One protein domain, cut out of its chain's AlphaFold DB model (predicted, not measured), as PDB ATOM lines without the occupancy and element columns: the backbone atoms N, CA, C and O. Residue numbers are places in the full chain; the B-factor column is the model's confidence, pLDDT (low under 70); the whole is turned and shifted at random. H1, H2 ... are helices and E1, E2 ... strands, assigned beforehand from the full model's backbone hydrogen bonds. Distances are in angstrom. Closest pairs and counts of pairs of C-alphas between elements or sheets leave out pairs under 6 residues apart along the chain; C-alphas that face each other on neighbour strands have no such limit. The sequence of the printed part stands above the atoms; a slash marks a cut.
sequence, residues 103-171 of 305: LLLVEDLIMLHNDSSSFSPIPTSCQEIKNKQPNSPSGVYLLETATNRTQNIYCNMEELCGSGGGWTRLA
ATOM      1  N   LEU A 103     100.200 151.912 102.825       58.09
ATOM      2  CA  LEU A 103      99.295 150.762 102.780       58.09
ATOM      3  C   LEU A 103     100.049 149.462 103.080       58.09
ATOM      4  O   LEU A 103      99.588 148.691 103.914       58.09
ATOM      5  N   LEU A 104     101.236 149.276 102.494       57.91
ATOM      6  CA  LEU A 104     102.106 148.132 102.791       57.91
ATOM      7  C   LEU A 104     102.527 148.102 104.267       57.91
ATOM      8  O   LEU A 104     102.476 147.056 104.908       57.91
ATOM      9  N   LEU A 105     102.876 149.260 104.838       59.62
ATOM     10  CA  LEU A 105     103.225 149.359 106.257       59.62
ATOM     11  C   LEU A 105     102.025 149.121 107.183       59.62
ATOM     12  O   LEU A 105     102.195 148.563 108.263       59.62
ATOM     13  N   VAL A 106     100.816 149.534 106.791       64.69
ATOM     14  CA  VAL A 106      99.580 149.316 107.558       64.69
ATOM     15  C   VAL A 106      99.133 147.856 107.478       64.69
ATOM     16  O   VAL A 106      98.696 147.320 108.493       64.69
ATOM     17  N   GLU A 107      99.285 147.186 106.335       60.62
ATOM     18  CA  GLU A 107      99.070 145.739 106.210       60.62
ATOM     19  C   GLU A 107     100.048 144.950 107.097       60.62
ATOM     20  O   GLU A 107      99.609 144.088 107.862       60.62
ATOM     21  N   ASP A 108     101.338 145.308 107.093       59.28
ATOM     22  CA  ASP A 108     102.340 144.745 108.011       59.28
ATOM     23  C   ASP A 108     101.977 144.996 109.487       59.28
ATOM     24  O   ASP A 108     102.084 144.096 110.327       59.28
ATOM     25  N   LEU A 109     101.484 146.195 109.822       61.16
ATOM     26  CA  LEU A 109     101.067 146.529 111.188       61.16
ATOM     27  C   LEU A 109      99.801 145.777 111.625       61.16
ATOM     28  O   LEU A 109      99.688 145.398 112.790       61.16
ATOM     29  N   ILE A 110      98.847 145.558 110.714       63.94
ATOM     30  CA  ILE A 110      97.622 144.787 110.972       63.94
ATOM     31  C   ILE A 110      97.963 143.306 111.173       63.94
ATOM     32  O   ILE A 110      97.389 142.675 112.064       63.94
ATOM     33  N   MET A 111      98.924 142.757 110.419       58.84
ATOM     34  CA  MET A 111      99.455 141.411 110.667       58.84
ATOM     35  C   MET A 111     100.062 141.309 112.075       58.84
ATOM     36  O   MET A 111      99.670 140.434 112.845       58.84
ATOM     37  N   LEU A 112     100.922 142.258 112.464       55.06
ATOM     38  CA  LEU A 112     101.534 142.295 113.801       55.06
ATOM     39  C   LEU A 112     100.508 142.481 114.935       55.06
ATOM     40  O   LEU A 112     100.637 141.876 116.001       55.06
ATOM     41  N   HIS A 113      99.478 143.308 114.732       54.03
ATOM     42  CA  HIS A 113      98.447 143.557 115.743       54.03
ATOM     43  C   HIS A 113      97.526 142.345 115.942       54.03
ATOM     44  O   HIS A 113      97.170 142.029 117.078       54.03
ATOM     45  N   ASN A 114      97.204 141.613 114.871       53.94
ATOM     46  CA  ASN A 114      96.444 140.366 114.967       53.94
ATOM     47  C   ASN A 114      97.252 139.244 115.647       53.94
ATOM     48  O   ASN A 114      96.687 138.505 116.456       53.94
ATOM     49  N   ASP A 115      98.572 139.179 115.428       51.41
ATOM     50  CA  ASP A 115      99.486 138.265 116.138       51.41
ATOM     51  C   ASP A 115      99.725 138.655 117.610       51.41
ATOM     52  O   ASP A 115     100.176 137.842 118.408       51.41
ATOM     53  N   SER A 116      99.396 139.878 118.033       46.41
ATOM     54  CA  SER A 116      99.606 140.314 119.426       46.41
ATOM     55  C   SER A 116      98.564 139.755 120.407       46.41
ATOM     56  O   SER A 116      98.742 139.843 121.622       46.41
ATOM     57  N   SER A 117      97.465 139.185 119.897       45.22
ATOM     58  CA  SER A 117      96.370 138.621 120.705       45.22
ATOM     59  C   SER A 117      96.514 137.120 120.993       45.22
ATOM     60  O   SER A 117      95.786 136.563 121.815       45.22
ATOM     61  N   SER A 118      97.491 136.471 120.368       42.38
ATOM     62  CA  SER A 118      97.831 135.071 120.562       42.38
ATOM     63  C   SER A 118      99.334 134.981 120.429       42.38
ATOM     64  O   SER A 118      99.851 135.288 119.370       42.38
ATOM     65  N   PHE A 119     100.042 134.544 121.465       46.34
ATOM     66  CA  PHE A 119     101.417 134.074 121.328       46.34
ATOM     67  C   PHE A 119     101.398 132.991 120.233       46.34
ATOM     68  O   PHE A 119     101.027 131.852 120.516       46.34
ATOM     69  N   SER A 120     101.613 133.367 118.965       53.75
ATOM     70  CA  SER A 120     101.454 132.462 117.829       53.75
ATOM     71  C   SER A 120     102.407 131.297 118.103       53.75
ATOM     72  O   SER A 120     103.596 131.555 118.323       53.75
ATOM     73  N   PRO A 121     101.913 130.045 118.197       77.69
ATOM     74  CA  PRO A 121     102.790 128.908 118.419       77.69
ATOM     75  C   PRO A 121     103.904 128.953 117.379       77.69
ATOM     76  O   PRO A 121     103.662 129.347 116.231       77.69
ATOM     77  N   ILE A 122     105.126 128.620 117.801       84.69
ATOM     78  CA  ILE A 122     106.286 128.593 116.911       84.69
ATOM     79  C   ILE A 122     105.879 127.779 115.674       84.69
ATOM     80  O   ILE A 122     105.361 126.672 115.830       84.69
ATOM     81  N   PRO A 123     106.048 128.318 114.455       90.19
ATOM     82  CA  PRO A 123     105.534 127.667 113.263       90.19
ATOM     83  C   PRO A 123     106.131 126.269 113.117       90.19
ATOM     84  O   PRO A 123     107.317 126.042 113.359       90.19
ATOM     85  N   THR A 124     105.310 125.326 112.682       91.25
ATOM     86  CA  THR A 124     105.687 123.912 112.574       91.25
ATOM     87  C   THR A 124     106.354 123.571 111.240       91.25
ATOM     88  O   THR A 124     106.978 122.521 111.085       91.25
ATOM     89  N   SER A 125     106.237 124.461 110.249       92.75
ATOM     90  CA  SER A 125     106.815 124.290 108.914       92.75
ATOM     91  C   SER A 125     107.014 125.625 108.192       92.75
ATOM     92  O   SER A 125     106.335 126.612 108.474       92.75
ATOM     93  N   CYS A 126     107.886 125.640 107.182       94.81
ATOM     94  CA  CYS A 126     108.024 126.794 106.288       94.81
ATOM     95  C   CYS A 126     106.735 127.094 105.506       94.81
ATOM     96  O   CYS A 126     106.459 128.251 105.196       94.81
ATOM     97  N   GLN A 127     105.927 126.069 105.215       94.56
ATOM     98  CA  GLN A 127     104.641 126.236 104.540       94.56
ATOM     99  C   GLN A 127     103.655 127.017 105.411       94.56
ATOM    100  O   GLN A 127     102.940 127.878 104.907       94.56
ATOM    101  N   GLU A 128     103.636 126.751 106.719       93.12
ATOM    102  CA  GLU A 128     102.803 127.496 107.663       93.12
ATOM    103  C   GLU A 128     103.175 128.983 107.677       93.12
ATOM    104  O   GLU A 128     102.292 129.834 107.585       93.12
ATOM    105  N   ILE A 129     104.476 129.289 107.709       93.50
ATOM    106  CA  ILE A 129     104.979 130.667 107.635       93.50
ATOM    107  C   ILE A 129     104.528 131.322 106.331       93.50
ATOM    108  O   ILE A 129     103.960 132.409 106.359       93.50
ATOM    109  N   LYS A 130     104.727 130.650 105.189       94.06
ATOM    110  CA  LYS A 130     104.331 131.188 103.883       94.06
ATOM    111  C   LYS A 130     102.823 131.435 103.787       94.06
ATOM    112  O   LYS A 130     102.416 132.400 103.153       94.06
ATOM    113  N   ASN A 131     101.998 130.600 104.419       92.69
ATOM    114  CA  ASN A 131     100.544 130.768 104.424       92.69
ATOM    115  C   ASN A 131     100.092 131.937 105.312       92.69
ATOM    116  O   ASN A 131      99.182 132.666 104.928       92.69
ATOM    117  N   LYS A 132     100.706 132.108 106.491       90.62
ATOM    118  CA  LYS A 132     100.379 133.193 107.433       90.62
ATOM    119  C   LYS A 132     100.908 134.546 106.963       90.62
ATOM    120  O   LYS A 132     100.209 135.545 107.067       90.62
ATOM    121  N   GLN A 133     102.122 134.562 106.419       89.38
ATOM    122  CA  GLN A 133     102.791 135.758 105.928       89.38
ATOM    123  C   GLN A 133     103.352 135.498 104.517       89.38
ATOM    124  O   GLN A 133     104.533 135.158 104.362       89.38
ATOM    125  N   PRO A 134     102.524 135.668 103.465       92.19
ATOM    126  CA  PRO A 134     102.898 135.388 102.073       92.19
ATOM    127  C   PRO A 134     104.123 136.153 101.569       92.19
ATOM    128  O   PRO A 134     104.862 135.638 100.727       92.19
ATOM    129  N   ASN A 135     104.383 137.338 102.123       89.75
ATOM    130  CA  ASN A 135     105.517 138.193 101.761       89.75
ATOM    131  C   ASN A 135     106.823 137.832 102.496       89.75
ATOM    132  O   ASN A 135     107.830 138.513 102.318       89.75
ATOM    133  N   SER A 136     106.831 136.767 103.308       92.00
ATOM    134  CA  SER A 136     108.037 136.302 104.004       92.00
ATOM    135  C   SER A 136     109.178 136.015 103.015       92.00
ATOM    136  O   SER A 136     108.948 135.280 102.047       92.00
ATOM    137  N   PRO A 137     110.397 136.543 103.238       95.75
ATOM    138  CA  PRO A 137     111.550 136.286 102.376       95.75
ATOM    139  C   PRO A 137     112.150 134.890 102.604       95.75
ATOM    140  O   PRO A 137     111.923 134.249 103.623       95.75
ATOM    141  N   SER A 138     112.958 134.394 101.667       97.62
ATOM    142  CA  SER A 138     113.760 133.185 101.910       97.62
ATOM    143  C   SER A 138     114.787 133.445 103.022       97.62
ATOM    144  O   SER A 138     115.404 134.508 103.069       97.62
ATOM    145  N   GLY A 139     114.995 132.488 103.927       96.75
ATOM    146  CA  GLY A 139     115.865 132.715 105.083       96.75
ATOM    147  C   GLY A 139     115.848 131.593 106.110       96.75
ATOM    148  O   GLY A 139     115.217 130.559 105.912       96.75
ATOM    149  N   VAL A 140     116.571 131.782 107.214       96.19
ATOM    150  CA  VAL A 140     116.566 130.848 108.349       96.19
ATOM    151  C   VAL A 140     115.482 131.261 109.337       96.19
ATOM    152  O   VAL A 140     115.479 132.393 109.811       96.19
ATOM    153  N   TYR A 141     114.596 130.325 109.657       93.88
ATOM    154  CA  TYR A 141     113.470 130.502 110.565       93.88
ATOM    155  C   TYR A 141     113.558 129.515 111.725       93.88
ATOM    156  O   TYR A 141     114.067 128.403 111.577       93.88
ATOM    157  N   LEU A 142     113.031 129.918 112.879       92.50
ATOM    158  CA  LEU A 142     112.860 129.032 114.022       92.50
ATOM    159  C   LEU A 142     111.559 128.241 113.848       92.50
ATOM    160  O   LEU A 142     110.488 128.841 113.806       92.50
ATOM    161  N   LEU A 143     111.657 126.913 113.758       91.81
ATOM    162  CA  LEU A 143     110.509 126.015 113.615       91.81
ATOM    163  C   LEU A 143     110.373 125.082 114.816       91.81
ATOM    164  O   LEU A 143     111.380 124.592 115.332       91.81
ATOM    165  N   GLU A 144     109.141 124.773 115.211       89.50
ATOM    166  CA  GLU A 144     108.834 123.703 116.158       89.50
ATOM    167  C   GLU A 144     108.617 122.392 115.400       89.50
ATOM    168  O   GLU A 144     107.655 122.201 114.663       89.50
ATOM    169  N   THR A 145     109.557 121.468 115.558       81.69
ATOM    170  CA  THR A 145     109.460 120.141 114.946       81.69
ATOM    171  C   THR A 145     108.466 119.268 115.708       81.69
ATOM    172  O   THR A 145     108.269 119.457 116.907       81.69
ATOM    173  N   ALA A 146     107.926 118.226 115.069       77.19
ATOM    174  CA  ALA A 146     106.961 117.313 115.703       77.19
ATOM    175  C   ALA A 146     107.524 116.533 116.912       77.19
ATOM    176  O   ALA A 146     106.791 115.833 117.604       77.19
ATOM    177  N   THR A 147     108.828 116.649 117.184       75.75
ATOM    178  CA  THR A 147     109.466 116.153 118.413       75.75
ATOM    179  C   THR A 147     109.416 117.151 119.582       75.75
ATOM    180  O   THR A 147     110.125 116.953 120.569       75.75
ATOM    181  N   ASN A 148     108.616 118.224 119.481       69.69
ATOM    182  CA  ASN A 148     108.564 119.373 120.402       69.69
ATOM    183  C   ASN A 148     109.944 120.014 120.627       69.69
ATOM    184  O   ASN A 148     110.292 120.459 121.721       69.69
ATOM    185  N   ARG A 149     110.777 120.007 119.580       79.81
ATOM    186  CA  ARG A 149     112.094 120.651 119.576       79.81
ATOM    187  C   ARG A 149     112.086 121.807 118.604       79.81
ATOM    188  O   ARG A 149     111.683 121.627 117.454       79.81
ATOM    189  N   THR A 150     112.609 122.942 119.044       87.94
ATOM    190  CA  THR A 150     112.813 124.108 118.194       87.94
ATOM    191  C   THR A 150     114.138 123.991 117.442       87.94
ATOM    192  O   THR A 150     115.162 123.615 118.015       87.94
ATOM    193  N   GLN A 151     114.122 124.255 116.138       88.50
ATOM    194  CA  GLN A 151     115.311 124.196 115.286       88.50
ATOM    195  C   GLN A 151     115.331 125.358 114.298       88.50
ATOM    196  O   GLN A 151     114.301 125.739 113.749       88.50
ATOM    197  N   ASN A 152     116.528 125.890 114.051       91.69
ATOM    198  CA  ASN A 152     116.762 126.861 112.989       91.69
ATOM    199  C   ASN A 152     116.845 126.121 111.652       91.69
ATOM    200  O   ASN A 152     117.792 125.371 111.411       91.69
ATOM    201  N   ILE A 153     115.854 126.326 110.789       93.19
ATOM    202  CA  ILE A 153     115.740 125.658 109.494       93.19
ATOM    203  C   ILE A 153     115.624 126.712 108.399       93.19
ATOM    204  O   ILE A 153     114.967 127.736 108.556       93.19
ATOM    205  N   TYR A 154     116.289 126.472 107.274       95.88
ATOM    206  CA  TYR A 154     116.167 127.349 106.119       95.88
ATOM    207  C   TYR A 154     114.861 127.079 105.372       95.88
ATOM    208  O   TYR A 154     114.591 125.943 104.973       95.88
ATOM    209  N   CYS A 155     114.104 128.143 105.141       96.50
ATOM    210  CA  CYS A 155     112.896 128.164 104.344       96.50
ATOM    211  C   CYS A 155     113.157 128.860 103.010       96.50
ATOM    212  O   CYS A 155     113.587 130.014 102.982       96.50
ATOM    213  N   ASN A 156     112.862 128.176 101.904       97.00
ATOM    214  CA  ASN A 156     112.801 128.819 100.595       97.00
ATOM    215  C   ASN A 156     111.372 129.324 100.368       97.00
ATOM    216  O   ASN A 156     110.437 128.529 100.223       97.00
ATOM    217  N   MET A 157     111.203 130.645 100.376       97.12
ATOM    218  CA  MET A 157     109.899 131.301 100.221       97.12
ATOM    219  C   MET A 157     109.612 131.733  98.778       97.12
ATOM    220  O   MET A 157     108.539 132.272  98.498       97.12
ATOM    221  N   GLU A 158     110.552 131.466  97.878       95.19
ATOM    222  CA  GLU A 158     110.451 131.655  96.432       95.19
ATOM    223  C   GLU A 158     109.957 130.389  95.723       95.19
ATOM    224  O   GLU A 158     109.799 129.329  96.336       95.19
ATOM    225  N   GLU A 159     109.726 130.506  94.417       94.38
ATOM    226  CA  GLU A 159     109.367 129.377  93.565       94.38
ATOM    227  C   GLU A 159     110.494 128.335  93.513       94.38
ATOM    228  O   GLU A 159     111.669 128.661  93.335       94.38
ATOM    229  N   LEU A 160     110.135 127.061  93.664       93.25
ATOM    230  CA  LEU A 160     111.053 125.936  93.534       93.25
ATOM    231  C   LEU A 160     110.312 124.740  92.916       93.25
ATOM    232  O   LEU A 160     109.201 124.408  93.327       93.25
ATOM    233  N   CYS A 161     110.916 124.101  91.908       91.62
ATOM    234  CA  CYS A 161     110.291 123.029  91.114       91.62
ATOM    235  C   CYS A 161     108.890 123.378  90.560       91.62
ATOM    236  O   CYS A 161     108.005 122.525  90.541       91.62
ATOM    237  N   GLY A 162     108.659 124.625  90.134       92.50
ATOM    238  CA  GLY A 162     107.368 125.049  89.574       92.50
ATOM    239  C   GLY A 162     106.235 125.191  90.598       92.50
ATOM    240  O   GLY A 162     105.080 125.355  90.214       92.50
ATOM    241  N   SER A 163     106.534 125.104  91.899       91.44
ATOM    242  CA  SER A 163     105.590 125.417  92.976       91.44
ATOM    243  C   SER A 163     106.061 126.644  93.744       91.44
ATOM    244  O   SER A 163     107.263 126.890  93.840       91.44
ATOM    245  N   GLY A 164     105.121 127.391  94.328       92.75
ATOM    246  CA  GLY A 164     105.426 128.556  95.162       92.75
ATOM    247  C   GLY A 164     106.282 128.233  96.398       92.75
ATOM    248  O   GLY A 164     106.704 127.100  96.613       92.75
ATOM    249  N   GLY A 165     106.536 129.253  97.218       94.94
ATOM    250  CA  GLY A 165     107.359 129.135  98.426       94.94
ATOM    251  C   GLY A 165     106.767 128.289  99.554       94.94
ATOM    252  O   GLY A 165     105.663 127.763  99.457       94.94
ATOM    253  N   GLY A 166     107.498 128.229 100.669       95.50
ATOM    254  CA  GLY A 166     107.126 127.432 101.845       95.50
ATOM    255  C   GLY A 166     107.911 126.125 101.965       95.50
ATOM    256  O   GLY A 166     107.553 125.233 102.734       95.50
ATOM    257  N   TRP A 167     109.014 126.003 101.228       96.44
ATOM    258  CA  TRP A 167     109.839 124.803 101.209       96.44
ATOM    259  C   TRP A 167     110.766 124.737 102.418       96.44
ATOM    260  O   TRP A 167     111.549 125.653 102.663       96.44
ATOM    261  N   THR A 168     110.714 123.617 103.138       95.31
ATOM    262  CA  THR A 168     111.574 123.347 104.300       95.31
ATOM    263  C   THR A 168     112.831 122.602 103.857       95.31
ATOM    264  O   THR A 168     112.741 121.497 103.319       95.31
ATOM    265  N   ARG A 169     114.018 123.183 104.068       95.06
ATOM    266  CA  ARG A 169     115.280 122.561 103.641       95.06
ATOM    267  C   ARG A 169     115.658 121.388 104.547       95.06
ATOM    268  O   ARG A 169     115.985 121.590 105.711       95.06
ATOM    269  N   LEU A 170     115.685 120.180 103.980       92.56
ATOM    270  CA  LEU A 170     116.091 118.954 104.685       92.56
ATOM    271  C   LEU A 170     117.587 118.640 104.568       92.56
ATOM    272  O   LEU A 170     118.179 118.086 105.488       92.56
ATOM    273  N   ALA A 171     118.198 118.984 103.435       91.75
ATOM    274  CA  ALA A 171     119.594 118.690 103.150       91.75
ATOM    275  C   ALA A 171     120.229 119.830 102.348       91.75
ATOM    276  O   ALA A 171     119.568 120.480 101.538       91.75
TER     277      ALA A 171
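What this domain is: This is residues 103 to 171 of the 305 residues of an uncharacterized protein of Amphimedon queenslandica (UniProt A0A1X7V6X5). A two-strand hairpin, E1 and E2, has the short helix H2 packed on it through residues 126 to 130, while the helix H1 is set off at a distance, joined to the rest by a link whose residues 116 to 120 stand free, as do residues 112 to 115 of H1. After E2 an unnamed stretch, residues 157 to 171, loops out and folds back, so that residues 167 to 168 pair with residues 155 to 156 of E2. The printed part has 69 residues, with two named helices and two named strands in the order H1, H2, E1, E2; the sheet's order is E1 - E2, antiparallel, and the class is mixed, helices and strands. It is only just compact, close to loose, with a radius of gyration of the C-alphas of 12.9 A, and its outline is flat, 37 by 31 by 15 A.

Where its parts are: Find C-alpha 103 at (99.295, 150.762, 102.780); from there H1 runs through residues 103 to 115, 18.3 A from first to last C-alpha. Next look at H2, residues 126 to 132, 10.0 A long. E1, residues 139 to 145, begins at C-alpha 139, (115.865, 132.715, 105.083), and is 17.2 A long. E2, residues 149 to 156, is 20.7 A long, bends by 55 degrees at residue 152, and ends at C-alpha 156, (112.801, 128.819, 100.595).

How they stand to each other: Start at H1, which is apart from H2, E1 and E2. Go on to H2: its closest C-alpha pair with E2 is Cys 126 and Cys 155, 5.4 A apart, and its closest with E1 is Cys 126 and Leu 143, 7.8 A apart. E1 and E2 form a hairpin, antiparallel, with 142 degrees between their N-to-C directions. Look there for N 141 and O 153, 2.8 A apart, and N 155 and O 139, 2.8 A apart, both within hydrogen-bond range; C-alphas 140 and 154 face each other at 4.2 A. In H1 and H2 every O i to N i+4 pair is within hydrogen-bond range.

The domain as a whole: The two C-alphas farthest apart are those of Leu 103 and Thr 147, 39.3 A. The printed part has no cut. The link from E1 to E2 is tight; those from H1 to H2 and from H2 to E1 are short, and no link is long. The mean pLDDT of the printed part is 81.8, and you find values under 70 at residues 103 to 120 and residue 148; the mean of H1 is 58.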